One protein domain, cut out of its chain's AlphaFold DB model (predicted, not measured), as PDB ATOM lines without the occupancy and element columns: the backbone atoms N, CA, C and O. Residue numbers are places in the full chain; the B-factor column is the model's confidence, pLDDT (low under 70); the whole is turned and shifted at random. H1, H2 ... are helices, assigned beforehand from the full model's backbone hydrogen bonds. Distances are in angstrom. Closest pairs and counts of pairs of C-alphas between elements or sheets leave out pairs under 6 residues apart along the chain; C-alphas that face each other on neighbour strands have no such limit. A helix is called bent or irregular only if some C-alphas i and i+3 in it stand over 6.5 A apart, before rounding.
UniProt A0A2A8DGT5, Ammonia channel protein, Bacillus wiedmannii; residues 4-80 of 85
ATOM      1  N   GLY A   4     218.127 143.879 200.715       92.69
ATOM      2  CA  GLY A   4     219.053 144.352 201.748       92.69
ATOM      3  C   GLY A   4     219.183 145.874 201.754       92.69
ATOM      4  O   GLY A   4     219.006 146.502 202.797       92.69
ATOM      5  N   ASP A   5     219.376 146.471 200.579       92.69
ATOM      6  CA  ASP A   5     219.495 147.927 200.434       92.69
ATOM      7  C   ASP A   5     218.179 148.640 200.772       92.69
ATOM      8  O   ASP A   5     218.180 149.698 201.397       92.69
ATOM      9  N   THR A   6     217.038 148.037 200.423       91.94
ATOM     10  CA  THR A   6     215.711 148.592 200.735       91.94
ATOM     11  C   THR A   6     215.456 148.604 202.242       91.94
ATOM     12  O   THR A   6     215.007 149.612 202.787       91.94
ATOM     13  N   VAL A   7     215.774 147.506 202.934       94.69
ATOM     14  CA  VAL A   7     215.647 147.419 204.397       94.69
ATOM     15  C   VAL A   7     216.590 148.411 205.075       94.69
ATOM     16  O   VAL A   7     216.182 149.104 206.006       94.69
ATOM     17  N   PHE A   8     217.822 148.541 204.582       95.19
ATOM     18  CA  PHE A   8     218.774 149.520 205.099       95.19
ATOM     19  C   PHE A   8     218.282 150.966 204.913       95.19
ATOM     20  O   PHE A   8     218.281 151.745 205.870       95.19
ATOM     21  N   MET A   9     217.784 151.322 203.725       94.94
ATOM     22  CA  MET A   9     217.178 152.635 203.455       94.94
ATOM     23  C   MET A   9     215.961 152.908 204.347       94.94
ATOM     24  O   MET A   9     215.775 154.025 204.829       94.94
ATOM     25  N   PHE A  10     215.148 151.890 204.629       94.31
ATOM     26  CA  PHE A  10     214.002 152.034 205.522       94.31
ATOM     27  C   PHE A  10     214.437 152.313 206.968       94.31
ATOM     28  O   PHE A  10     213.957 153.263 207.586       94.31
ATOM     29  N   ILE A  11     215.394 151.536 207.492       96.25
ATOM     30  CA  ILE A  11     215.929 151.723 208.849       96.25
ATOM     31  C   ILE A  11     216.560 153.111 208.989       96.25
ATOM     32  O   ILE A  11     216.243 153.834 209.932       96.25
ATOM     33  N   THR A  12     217.405 153.513 208.040       95.88
ATOM     34  CA  THR A  12     218.053 154.835 208.066       95.88
ATOM     35  C   THR A  12     217.033 155.975 208.003       95.88
ATOM     36  O   THR A  12     217.148 156.927 208.773       95.88
ATOM     37  N   THR A  13     215.978 155.854 207.190       94.62
ATOM     38  CA  THR A  13     214.885 156.843 207.132       94.62
ATOM     39  C   THR A  13     214.166 156.980 208.478       94.62
ATOM     40  O   THR A  13     213.934 158.097 208.943       94.62
ATOM     41  N   VAL A  14     213.860 155.866 209.154       94.50
ATOM     42  CA  VAL A  14     213.235 155.884 210.490       94.50
ATOM     43  C   VAL A  14     214.161 156.520 211.531       94.50
ATOM     44  O   VAL A  14     213.704 157.309 212.359       94.50
ATOM     45  N   MET A  15     215.467 156.236 211.479       94.69
ATOM     46  CA  MET A  15     216.447 156.855 212.383       94.69
ATOM     47  C   MET A  15     216.520 158.375 212.194       94.69
ATOM     48  O   MET A  15     216.559 159.106 213.181       94.69
ATOM     49  N   VAL A  16     216.479 158.863 210.951       94.06
ATOM     50  CA  VAL A  16     216.428 160.306 210.661       94.06
ATOM     51  C   VAL A  16     215.113 160.913 211.151       94.06
ATOM     52  O   VAL A  16     215.120 161.972 211.779       94.06
ATOM     53  N   MET A  17     213.984 160.227 210.952       91.94
ATOM     54  CA  MET A  17     212.684 160.684 211.453       91.94
ATOM     55  C   MET A  17     212.688 160.859 212.980       91.94
ATOM     56  O   MET A  17     212.118 161.827 213.484       91.94
ATOM     57  N   LEU A  18     213.384 159.981 213.715       92.94
ATOM     58  CA  LEU A  18     213.543 160.045 215.173       92.94
ATOM     59  C   LEU A  18     214.312 161.295 215.652       92.94
ATOM     60  O   LEU A  18     214.160 161.710 216.803       92.94
ATOM     61  N   MET A  19     215.104 161.948 214.798       94.81
ATOM     62  CA  MET A  19     215.858 163.145 215.190       94.81
ATOM     63  C   MET A  19     214.935 164.320 215.540       94.81
ATOM     64  O   MET A  19     215.208 165.041 216.493       94.81
ATOM     65  N   THR A  20     213.811 164.492 214.839       88.38
ATOM     66  CA  THR A  20     212.863 165.600 215.071       88.38
ATOM     67  C   THR A  20     212.198 165.564 216.461       88.38
ATOM     68  O   THR A  20     212.217 166.589 217.152       88.38
ATOM     69  N   PRO A  21     211.662 164.427 216.952       86.88
ATOM     70  CA  PRO A  21     211.239 164.322 218.349       86.88
ATOM     71  C   PRO A  21     212.424 164.375 219.325       86.88
ATOM     72  O   PRO A  21     212.273 164.915 220.421       86.88
ATOM     73  N   GLY A  22     213.616 163.907 218.931       89.06
ATOM     74  CA  GLY A  22     214.847 164.101 219.706       89.06
ATOM     75  C   GLY A  22     215.153 165.581 219.966       89.06
ATOM     76  O   GLY A  22     215.422 165.967 221.102       89.06
ATOM     77  N   LEU A  23     215.012 166.434 218.946       87.88
ATOM     78  CA  LEU A  23     215.130 167.888 219.076       87.88
ATOM     79  C   LEU A  23     214.030 168.474 219.964       87.88
ATOM     80  O   LEU A  23     214.308 169.366 220.758       87.88
ATOM     81  N   ALA A  24     212.794 167.975 219.870       87.44
ATOM     82  CA  ALA A  24     211.697 168.426 220.730       87.44
ATOM     83  C   ALA A  24     212.000 168.186 222.220       87.44
ATOM     84  O   ALA A  24     211.789 169.073 223.044       87.44
ATOM     85  N   LEU A  25     212.564 167.022 222.558       87.69
ATOM     86  CA  LEU A  25     212.997 166.701 223.920       87.69
ATOM     87  C   LEU A  25     214.227 167.515 224.341       87.69
ATOM     88  O   LEU A  25     214.272 168.020 225.462       87.69
ATOM     89  N   PHE A  26     215.200 167.689 223.445       88.25
ATOM     90  CA  PHE A  26     216.419 168.450 223.715       88.25
ATOM     91  C   PHE A  26     216.128 169.939 223.957       88.25
ATOM     92  O   PHE A  26     216.498 170.485 224.997       88.25
ATOM     93  N   TYR A  27     215.399 170.593 223.046       87.56
ATOM     94  CA  TYR A  27     214.991 171.992 223.200       87.56
ATOM     95  C   TYR A  27     213.961 172.171 224.317       87.56
ATOM     96  O   TYR A  27     214.030 173.155 225.050       87.56
ATOM     97  N   GLY A  28     213.062 171.203 224.507       87.00
ATOM     98  CA  GLY A  28     212.147 171.160 225.645       87.00
ATOM     99  C   GLY A  28     212.879 171.131 226.989       87.00
ATOM    100  O   GLY A  28     212.480 171.830 227.913       87.00
ATOM    101  N   GLY A  29     213.989 170.396 227.101       87.50
ATOM    102  CA  GLY A  29     214.796 170.321 228.325       87.50
ATOM    103  C   GLY A  29     215.597 171.588 228.652       87.50
ATOM    104  O   GLY A  29     215.952 171.801 229.810       87.50
ATOM    105  N   MET A  30     215.865 172.446 227.661       91.25
ATOM    106  CA  MET A  30     216.606 173.705 227.842       91.25
ATOM    107  C   MET A  30     215.709 174.904 228.185       91.25
ATOM    108  O   MET A  30     216.212 175.964 228.565       91.25
ATOM    109  N   VAL A  31     214.386 174.767 228.064       90.12
ATOM    110  CA  VAL A  31     213.430 175.835 228.389       90.12
ATOM    111  C   VAL A  31     212.825 175.651 229.782       90.12
ATOM    112  O   VAL A  31     212.791 174.567 230.355       90.12
ATOM    113  N   ARG A  32     212.307 176.743 230.357       90.38
ATOM    114  CA  ARG A  32     211.585 176.686 231.640       90.38
ATOM    115  C   ARG A  32     210.355 175.785 231.510       90.38
ATOM    116  O   ARG A  32     209.669 175.866 230.497       90.38
ATOM    117  N   SER A  33     210.008 175.059 232.578       85.00
ATOM    118  CA  SER A  33     208.869 174.117 232.633       85.00
ATOM    119  C   SER A  33     207.569 174.663 232.005       85.00
ATOM    120  O   SER A  33     206.936 173.999 231.189       85.00
ATOM    121  N   LYS A  34     207.241 175.937 232.262       90.00
ATOM    122  CA  LYS A  34     206.064 176.614 231.684       90.00
ATOM    123  C   LYS A  34     206.042 176.719 230.146       90.00
ATOM    124  O   LYS A  34     204.975 176.888 229.572       90.00
ATOM    125  N   ASN A  35     207.197 176.624 229.486       87.44
ATOM    126  CA  ASN A  35     207.362 176.781 228.037       87.44
ATOM    127  C   ASN A  35     207.705 175.461 227.324       87.44
ATOM    128  O   ASN A  35     207.833 175.456 226.097       87.44
ATOM    129  N   VAL A  36     207.850 174.352 228.060       87.06
ATOM    130  CA  VAL A  36     208.216 173.040 227.496       87.06
ATOM    131  C   VAL A  36     207.167 172.592 226.489       87.06
ATOM    132  O   VAL A  36     207.504 172.303 225.347       87.06
ATOM    133  N   LEU A  37     205.885 172.643 226.871       87.31
ATOM    134  CA  LEU A  37     204.784 172.251 225.991       87.31
ATOM    135  C   LEU A  37     204.784 173.058 224.686       87.31
ATOM    136  O   LEU A  37     204.694 172.479 223.610       87.31
ATOM    137  N   SER A  38     204.949 174.382 224.772       88.88
ATOM    138  CA  SER A  38     205.005 175.246 223.588       88.88
ATOM    139  C   SER A  38     206.168 174.864 222.671       88.88
ATOM    140  O   SER A  38     205.980 174.720 221.468       88.88
ATOM    141  N   THR A  39     207.362 174.667 223.226       86.94
ATOM    142  CA  THR A  39     208.573 174.361 222.446       86.94
ATOM    143  C   THR A  39     208.455 173.005 221.750       86.94
ATOM    144  O   THR A  39     208.708 172.892 220.554       86.94
ATOM    145  N   THR A  40     207.958 171.997 222.463       88.31
ATOM    146  CA  THR A  40     207.703 170.659 221.924       88.31
ATOM    147  C   THR A  40     206.638 170.675 220.820       88.31
ATOM    148  O   THR A  40     206.812 170.033 219.784       88.31
ATOM    149  N   MET A  41     205.563 171.456 220.984       90.75
ATOM    150  CA  MET A  41     204.501 171.588 219.976       90.75
ATOM    151  C   MET A  41     204.984 172.240 218.678       90.75
ATOM    152  O   MET A  41     204.530 171.838 217.607       90.75
ATOM    153  N   HIS A  42     205.919 173.196 218.735       89.94
ATOM    154  CA  HIS A  42     206.505 173.785 217.523       89.94
ATOM    155  C   HIS A  42     207.274 172.736 216.709       89.94
ATOM    156  O   HIS A  42     207.085 172.658 215.496       89.94
ATOM    157  N   SER A  43     208.065 171.879 217.362       89.38
ATOM    158  CA  SER A  43     208.804 170.805 216.686       89.38
ATOM    159  C   SER A  43     207.879 169.774 216.028       89.38
ATOM    160  O   SER A  43     208.088 169.410 214.873       89.38
ATOM    161  N   TYR A  44     206.816 169.336 216.716       89.38
ATOM    162  CA  TYR A  44     205.838 168.405 216.132       89.38
ATOM    163  C   TYR A  44     205.014 169.038 215.004       89.38
ATOM    164  O   TYR A  44     204.745 168.384 213.996       89.38
ATOM    165  N   SER A  45     204.653 170.317 215.137       92.50
ATOM    166  CA  SER A  45     203.935 171.049 214.087       92.50
ATOM    167  C   SER A  45     204.801 171.211 212.838       92.50
ATOM    168  O   SER A  45     204.328 170.968 211.731       92.50
ATOM    169  N   ALA A  46     206.084 171.546 213.007       92.06
ATOM    170  CA  ALA A  46     207.038 171.613 211.907       92.06
ATOM    171  C   ALA A  46     207.175 170.256 211.200       92.06
ATOM    172  O   ALA A  46     207.115 170.204 209.976       92.06
ATOM    173  N   MET A  47     207.261 169.155 211.955       92.38
ATOM    174  CA  MET A  47     207.314 167.801 211.393       92.38
ATOM    175  C   MET A  47     206.102 167.495 210.498       92.38
ATOM    176  O   MET A  47     206.276 166.983 209.394       92.38
ATOM    177  N   ALA A  48     204.886 167.838 210.935       92.19
ATOM    178  CA  ALA A  48     203.669 167.634 210.148       92.19
ATOM    179  C   ALA A  48     203.637 168.508 208.880       92.19
ATOM    180  O   ALA A  48     203.388 168.000 207.786       92.19
ATOM    181  N   ILE A  49     203.927 169.806 209.015       95.44
ATOM    182  CA  ILE A  49     203.882 170.765 207.900       95.44
ATOM    183  C   ILE A  49     204.921 170.407 206.837       95.44
ATOM    184  O   ILE A  49     204.586 170.335 205.657       95.44
ATOM    185  N   VAL A  50     206.164 170.143 207.250       94.44
ATOM    186  CA  VAL A  50     207.255 169.797 206.330       94.44
ATOM    187  C   VAL A  50     206.978 168.464 205.641       94.44
ATOM    188  O   VAL A  50     207.201 168.363 204.441       94.44
ATOM    189  N   SER A  51     206.413 167.470 206.337       92.75
ATOM    190  CA  SER A  51     206.062 166.180 205.714       92.75
ATOM    191  C   SER A  51     205.037 166.342 204.588       92.75
ATOM    192  O   SER A  51     205.200 165.768 203.512       92.75
ATOM    193  N   ILE A  52     203.999 167.157 204.803       95.00
ATOM    194  CA  ILE A  52     202.984 167.436 203.776       95.00
ATOM    195  C   ILE A  52     203.598 168.251 202.636       95.00
ATOM    196  O   ILE A  52     203.459 167.887 201.470       95.00
ATOM    197  N   GLN A  53     204.310 169.332 202.957       95.38
ATOM    198  CA  GLN A  53     204.956 170.187 201.961       95.38
ATOM    199  C   GLN A  53     205.942 169.401 201.087       95.38
ATOM    200  O   GLN A  53     206.000 169.634 199.877       95.38
ATOM    201  N   TRP A  54     206.665 168.441 201.671       94.38
ATOM    202  CA  TRP A  54     207.591 167.565 200.963       94.38
ATOM    203  C   TRP A  54     206.895 166.709 199.906       94.38
ATOM    204  O   TRP A  54     207.343 166.673 198.762       94.38
ATOM    205  N   ILE A  55     205.772 166.077 200.258       92.31
ATOM    206  CA  ILE A  55     204.986 165.246 199.332       92.31
ATOM    207  C   ILE A  55     204.381 166.098 198.211       92.31
ATOM    208  O   ILE A  55     204.391 165.693 197.052       92.31
ATOM    209  N   VAL A  56     203.843 167.273 198.548       92.50
ATOM    210  CA  VAL A  56     203.092 168.099 197.591       92.50
ATOM    211  C   VAL A  56     204.022 168.764 196.576       92.50
ATOM    212  O   VAL A  56     203.777 168.658 195.376       92.50
ATOM    213  N   ILE A  57     205.090 169.429 197.033       92.50
ATOM    214  CA  ILE A  57     206.007 170.174 196.150       92.50
ATOM    215  C   ILE A  57     207.490 169.911 196.415       92.50
ATOM    216  O   ILE A  57     208.287 170.002 195.487       92.50
ATOM    217  N   GLY A  58     207.890 169.611 197.655       91.38
ATOM    218  CA  GLY A  58     209.306 169.595 198.037       91.38
ATOM    219  C   GLY A  58     210.121 168.548 197.284       91.38
ATOM    220  O   GLY A  58     211.219 168.852 196.821       91.38
ATOM    221  N   TYR A  59     209.558 167.355 197.090       92.38
ATOM    222  CA  TYR A  59     210.196 166.294 196.318       92.38
ATOM    223  C   TYR A  59     210.404 166.705 194.855       92.38
ATOM    224  O   TYR A  59     211.514 166.606 194.341       92.38
ATOM    225  N   SER A  60     209.361 167.238 194.211       91.12
ATOM    226  CA  SER A  60     209.411 167.654 192.804       91.12
ATOM    227  C   SER A  60     210.414 168.782 192.569       91.12
ATOM    228  O   SER A  60     211.220 168.712 191.652       91.12
ATOM    229  N   LEU A  61     210.430 169.794 193.439       90.88
ATOM    230  CA  LEU A  61     211.354 170.924 193.306       90.88
ATOM    231  C   LEU A  61     212.813 170.557 193.622       90.88
ATOM    232  O   LEU A  61     213.710 171.300 193.238       90.88
ATOM    233  N   SER A  62     213.057 169.449 194.328       90.75
ATOM    234  CA  SER A  62     214.416 169.015 194.693       90.75
ATOM    235  C   SER A  62     214.987 167.964 193.740       90.75
ATOM    236  O   SER A  62     216.191 167.954 193.513       90.75
ATOM    237  N   PHE A  63     214.145 167.065 193.220       88.62
ATOM    238  CA  PHE A  63     214.570 165.899 192.431       88.62
ATOM    239  C   PHE A  63     213.893 165.786 191.063       88.62
ATOM    240  O   PHE A  63     214.249 164.900 190.290       88.62
ATOM    241  N   GLY A  64     212.905 166.634 190.773       85.75
ATOM    242  CA  GLY A  64     212.245 166.674 189.473       85.75
ATOM    243  C   GLY A  64     213.155 167.231 188.375       85.75
ATOM    244  O   GLY A  64     214.255 167.704 188.661       85.75
ATOM    245  N   PRO A  65     212.699 167.195 187.109       84.62
ATOM    246  CA  PRO A  65     213.485 167.646 185.965       84.62
ATOM    247  C   PRO A  65     214.039 169.057 186.165       84.62
ATOM    248  O   PRO A  65     213.298 169.960 186.558       84.62
ATOM    249  N   ASP A  66     215.332 169.227 185.890       87.38
ATOM    250  CA  ASP A  66     216.046 170.466 186.173       87.38
ATOM    251  C   ASP A  66     215.479 171.660 185.402       87.38
ATOM    252  O   ASP A  66     215.300 171.637 184.180       87.38
ATOM    253  N   TRP A  67     215.324 172.767 186.117       81.56
ATOM    254  CA  TRP A  67     215.123 174.089 185.558       81.56
ATOM    255  C   TRP A  67     216.371 174.937 185.789       81.56
ATOM    256  O   TRP A  67     216.663 175.388 186.900       81.56
ATOM    257  N   HIS A  68     217.138 175.137 184.712       84.12
ATOM    258  CA  HIS A  68     218.380 175.922 184.706       84.12
ATOM    259  C   HIS A  68     219.424 175.497 185.764       84.12
ATOM    260  O   HIS A  68     220.291 176.293 186.120       84.12
ATOM    261  N   GLY A  69     219.363 174.254 186.259       83.44
ATOM    262  CA  GLY A  69     220.299 173.715 187.255       83.44
ATOM    263  C   GLY A  69     220.179 174.330 188.656       83.44
ATOM    264  O   GLY A  69     221.102 174.190 189.453       83.44
ATOM    265  N   LEU A  70     219.081 175.038 188.950       86.25
ATOM    266  CA  LEU A  70     218.843 175.673 190.256       86.25
ATOM    267  C   LEU A  70     217.683 175.041 191.027       86.25
ATOM    268  O   LEU A  70     217.738 174.971 192.253       86.25
ATOM    269  N   ILE A  71     216.625 174.620 190.333       89.56
ATOM    270  CA  ILE A  71     215.417 174.055 190.942       89.56
ATOM    271  C   ILE A  71     214.809 173.007 190.010       89.56
ATOM    272  O   ILE A  71     214.917 173.143 188.796       89.56
ATOM    273  N   GLY A  72     214.167 171.980 190.557       87.81
ATOM    274  CA  GLY A  72     213.347 171.044 189.789       87.81
ATOM    275  C   GLY A  72     211.995 171.649 189.393       87.81
ATOM    276  O   GLY A  72     211.508 172.596 190.014       87.81
ATOM    277  N   ASN A  73     211.364 171.097 188.361       86.62
ATOM    278  CA  ASN A  73     210.012 171.474 187.936       86.62
ATOM    279  C   ASN A  73     208.918 170.842 188.816       86.62
ATOM    280  O   ASN A  73     209.185 170.040 189.709       86.62
ATOM    281  N   LEU A  74     207.651 171.192 188.561       86.69
ATOM    282  CA  LEU A  74     206.471 170.653 189.262       86.69
ATOM    283  C   LEU A  74     205.897 169.377 188.619       86.69
ATOM    284  O   LEU A  74     204.774 168.982 188.929       86.69
ATOM    285  N   ASP A  75     206.657 168.718 187.745       84.06
ATOM    286  CA  ASP A  75     206.198 167.535 187.009       84.06
ATOM    287  C   ASP A  75     205.873 166.348 187.930       84.06
ATOM    288  O   ASP A  75     205.036 165.515 187.593       84.06
ATOM    289  N   TRP A  76     206.484 166.291 189.120       88.62
ATOM    290  CA  TRP A  76     206.228 165.280 190.153       88.62
ATOM    291  C   TRP A  76     205.406 165.828 191.323       88.62
ATOM    292  O   TRP A  76     205.563 165.399 192.472       88.62
ATOM    293  N   PHE A  77     204.524 166.795 191.054       89.31
ATOM    294  CA  PHE A  77     203.594 167.326 192.047       89.31
ATOM    295  C   PHE A  77     202.796 166.198 192.716       89.31
ATOM    296  O   PHE A  77     202.208 165.345 192.048       89.31
ATOM    297  N   GLY A  78     202.779 166.180 194.050       88.19
ATOM    298  CA  GLY A  78     202.091 165.138 194.815       88.19
ATOM    299  C   GLY A  78     202.649 163.726 194.600       88.19
ATOM    300  O   GLY A  78     201.899 162.764 194.749       88.19
ATOM    301  N   LEU A  79     203.929 163.597 194.220       87.69
ATOM    302  CA  LEU A  79     204.587 162.335 193.844       87.69
ATOM    303  C   LEU A  79     203.979 161.660 192.598       87.69
ATOM    304  O   LEU A  79     204.142 160.455 192.395       87.69
ATOM    305  N   ASN A  80     203.276 162.414 191.751       87.31
ATOM    306  CA  ASN A  80     202.685 161.875 190.530       87.31
ATOM    307  C   ASN A  80     203.778 161.488 189.517       87.31
ATOM    308  O   ASN A  80     204.686 162.269 189.252       87.31
TER     309      ASN A  80
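Overview. This is residues 4 to 80 of the 85 residues of the protein "Ammonia channel protein" of Bacillus wiedmannii (UniProt A0A2A8DGT5). Two long helices, H1 and H2, form an open V: they meet near the turn that joins them and spread apart from there, and residues 4 to 16 of H1 stick out free. At the far end of H2 from that turn, residues 64 to 80 make a small coiled end with no named element. The printed part has 77 residues, with two named helices in the order H1, H2 and no named strand; the class is all helix. The whole is loose, with a radius of gyration of the C-alphas of 16.6 A, and its C-alphas span 48 by 32 by 21 A.

Along the chain. H1, residues 4 to 30, runs 39.4 A from C-alpha 4 at (219.053, 144.352, 201.748) to C-alpha 30 at (216.606, 173.705, 227.842). It is neither bent nor irregular, but only just: C-alphas 17 and 20 are 6.1 A apart. H2, residues 33 to 63, runs 41.4 A and ends with C-alpha 63 at (214.570, 165.899, 192.431). It has a kink of 62 degrees near residue 54 and is irregular, with C-alphas 56 and 59 7.4 A apart.

Arrangement. H1 and H2 form a helical hairpin with a tight link of 2 residues. They touch through residues 20 to 29 of H1 and 35 to 47 of H2 alone; the closest C-alphas, of Ala 24 and Thr 40, are 4.7 A apart. They run opposite ways at a shallow tilt of 34 degrees, only just short of steep. O i to N i+4 pairs are within hydrogen-bond range in 20 of 23 cases in H1 and 23 of 27 in H2. Residues 66 to 67 pair antiparallel with residues 71 to 72.

Size, cuts and confidence. The two C-alphas farthest apart, of Ser 33 and His 68, are 48.9 A apart. The printed part has no cut and no long link between named elements. Its mean pLDDT is 90.2, and no printed residue is under 70.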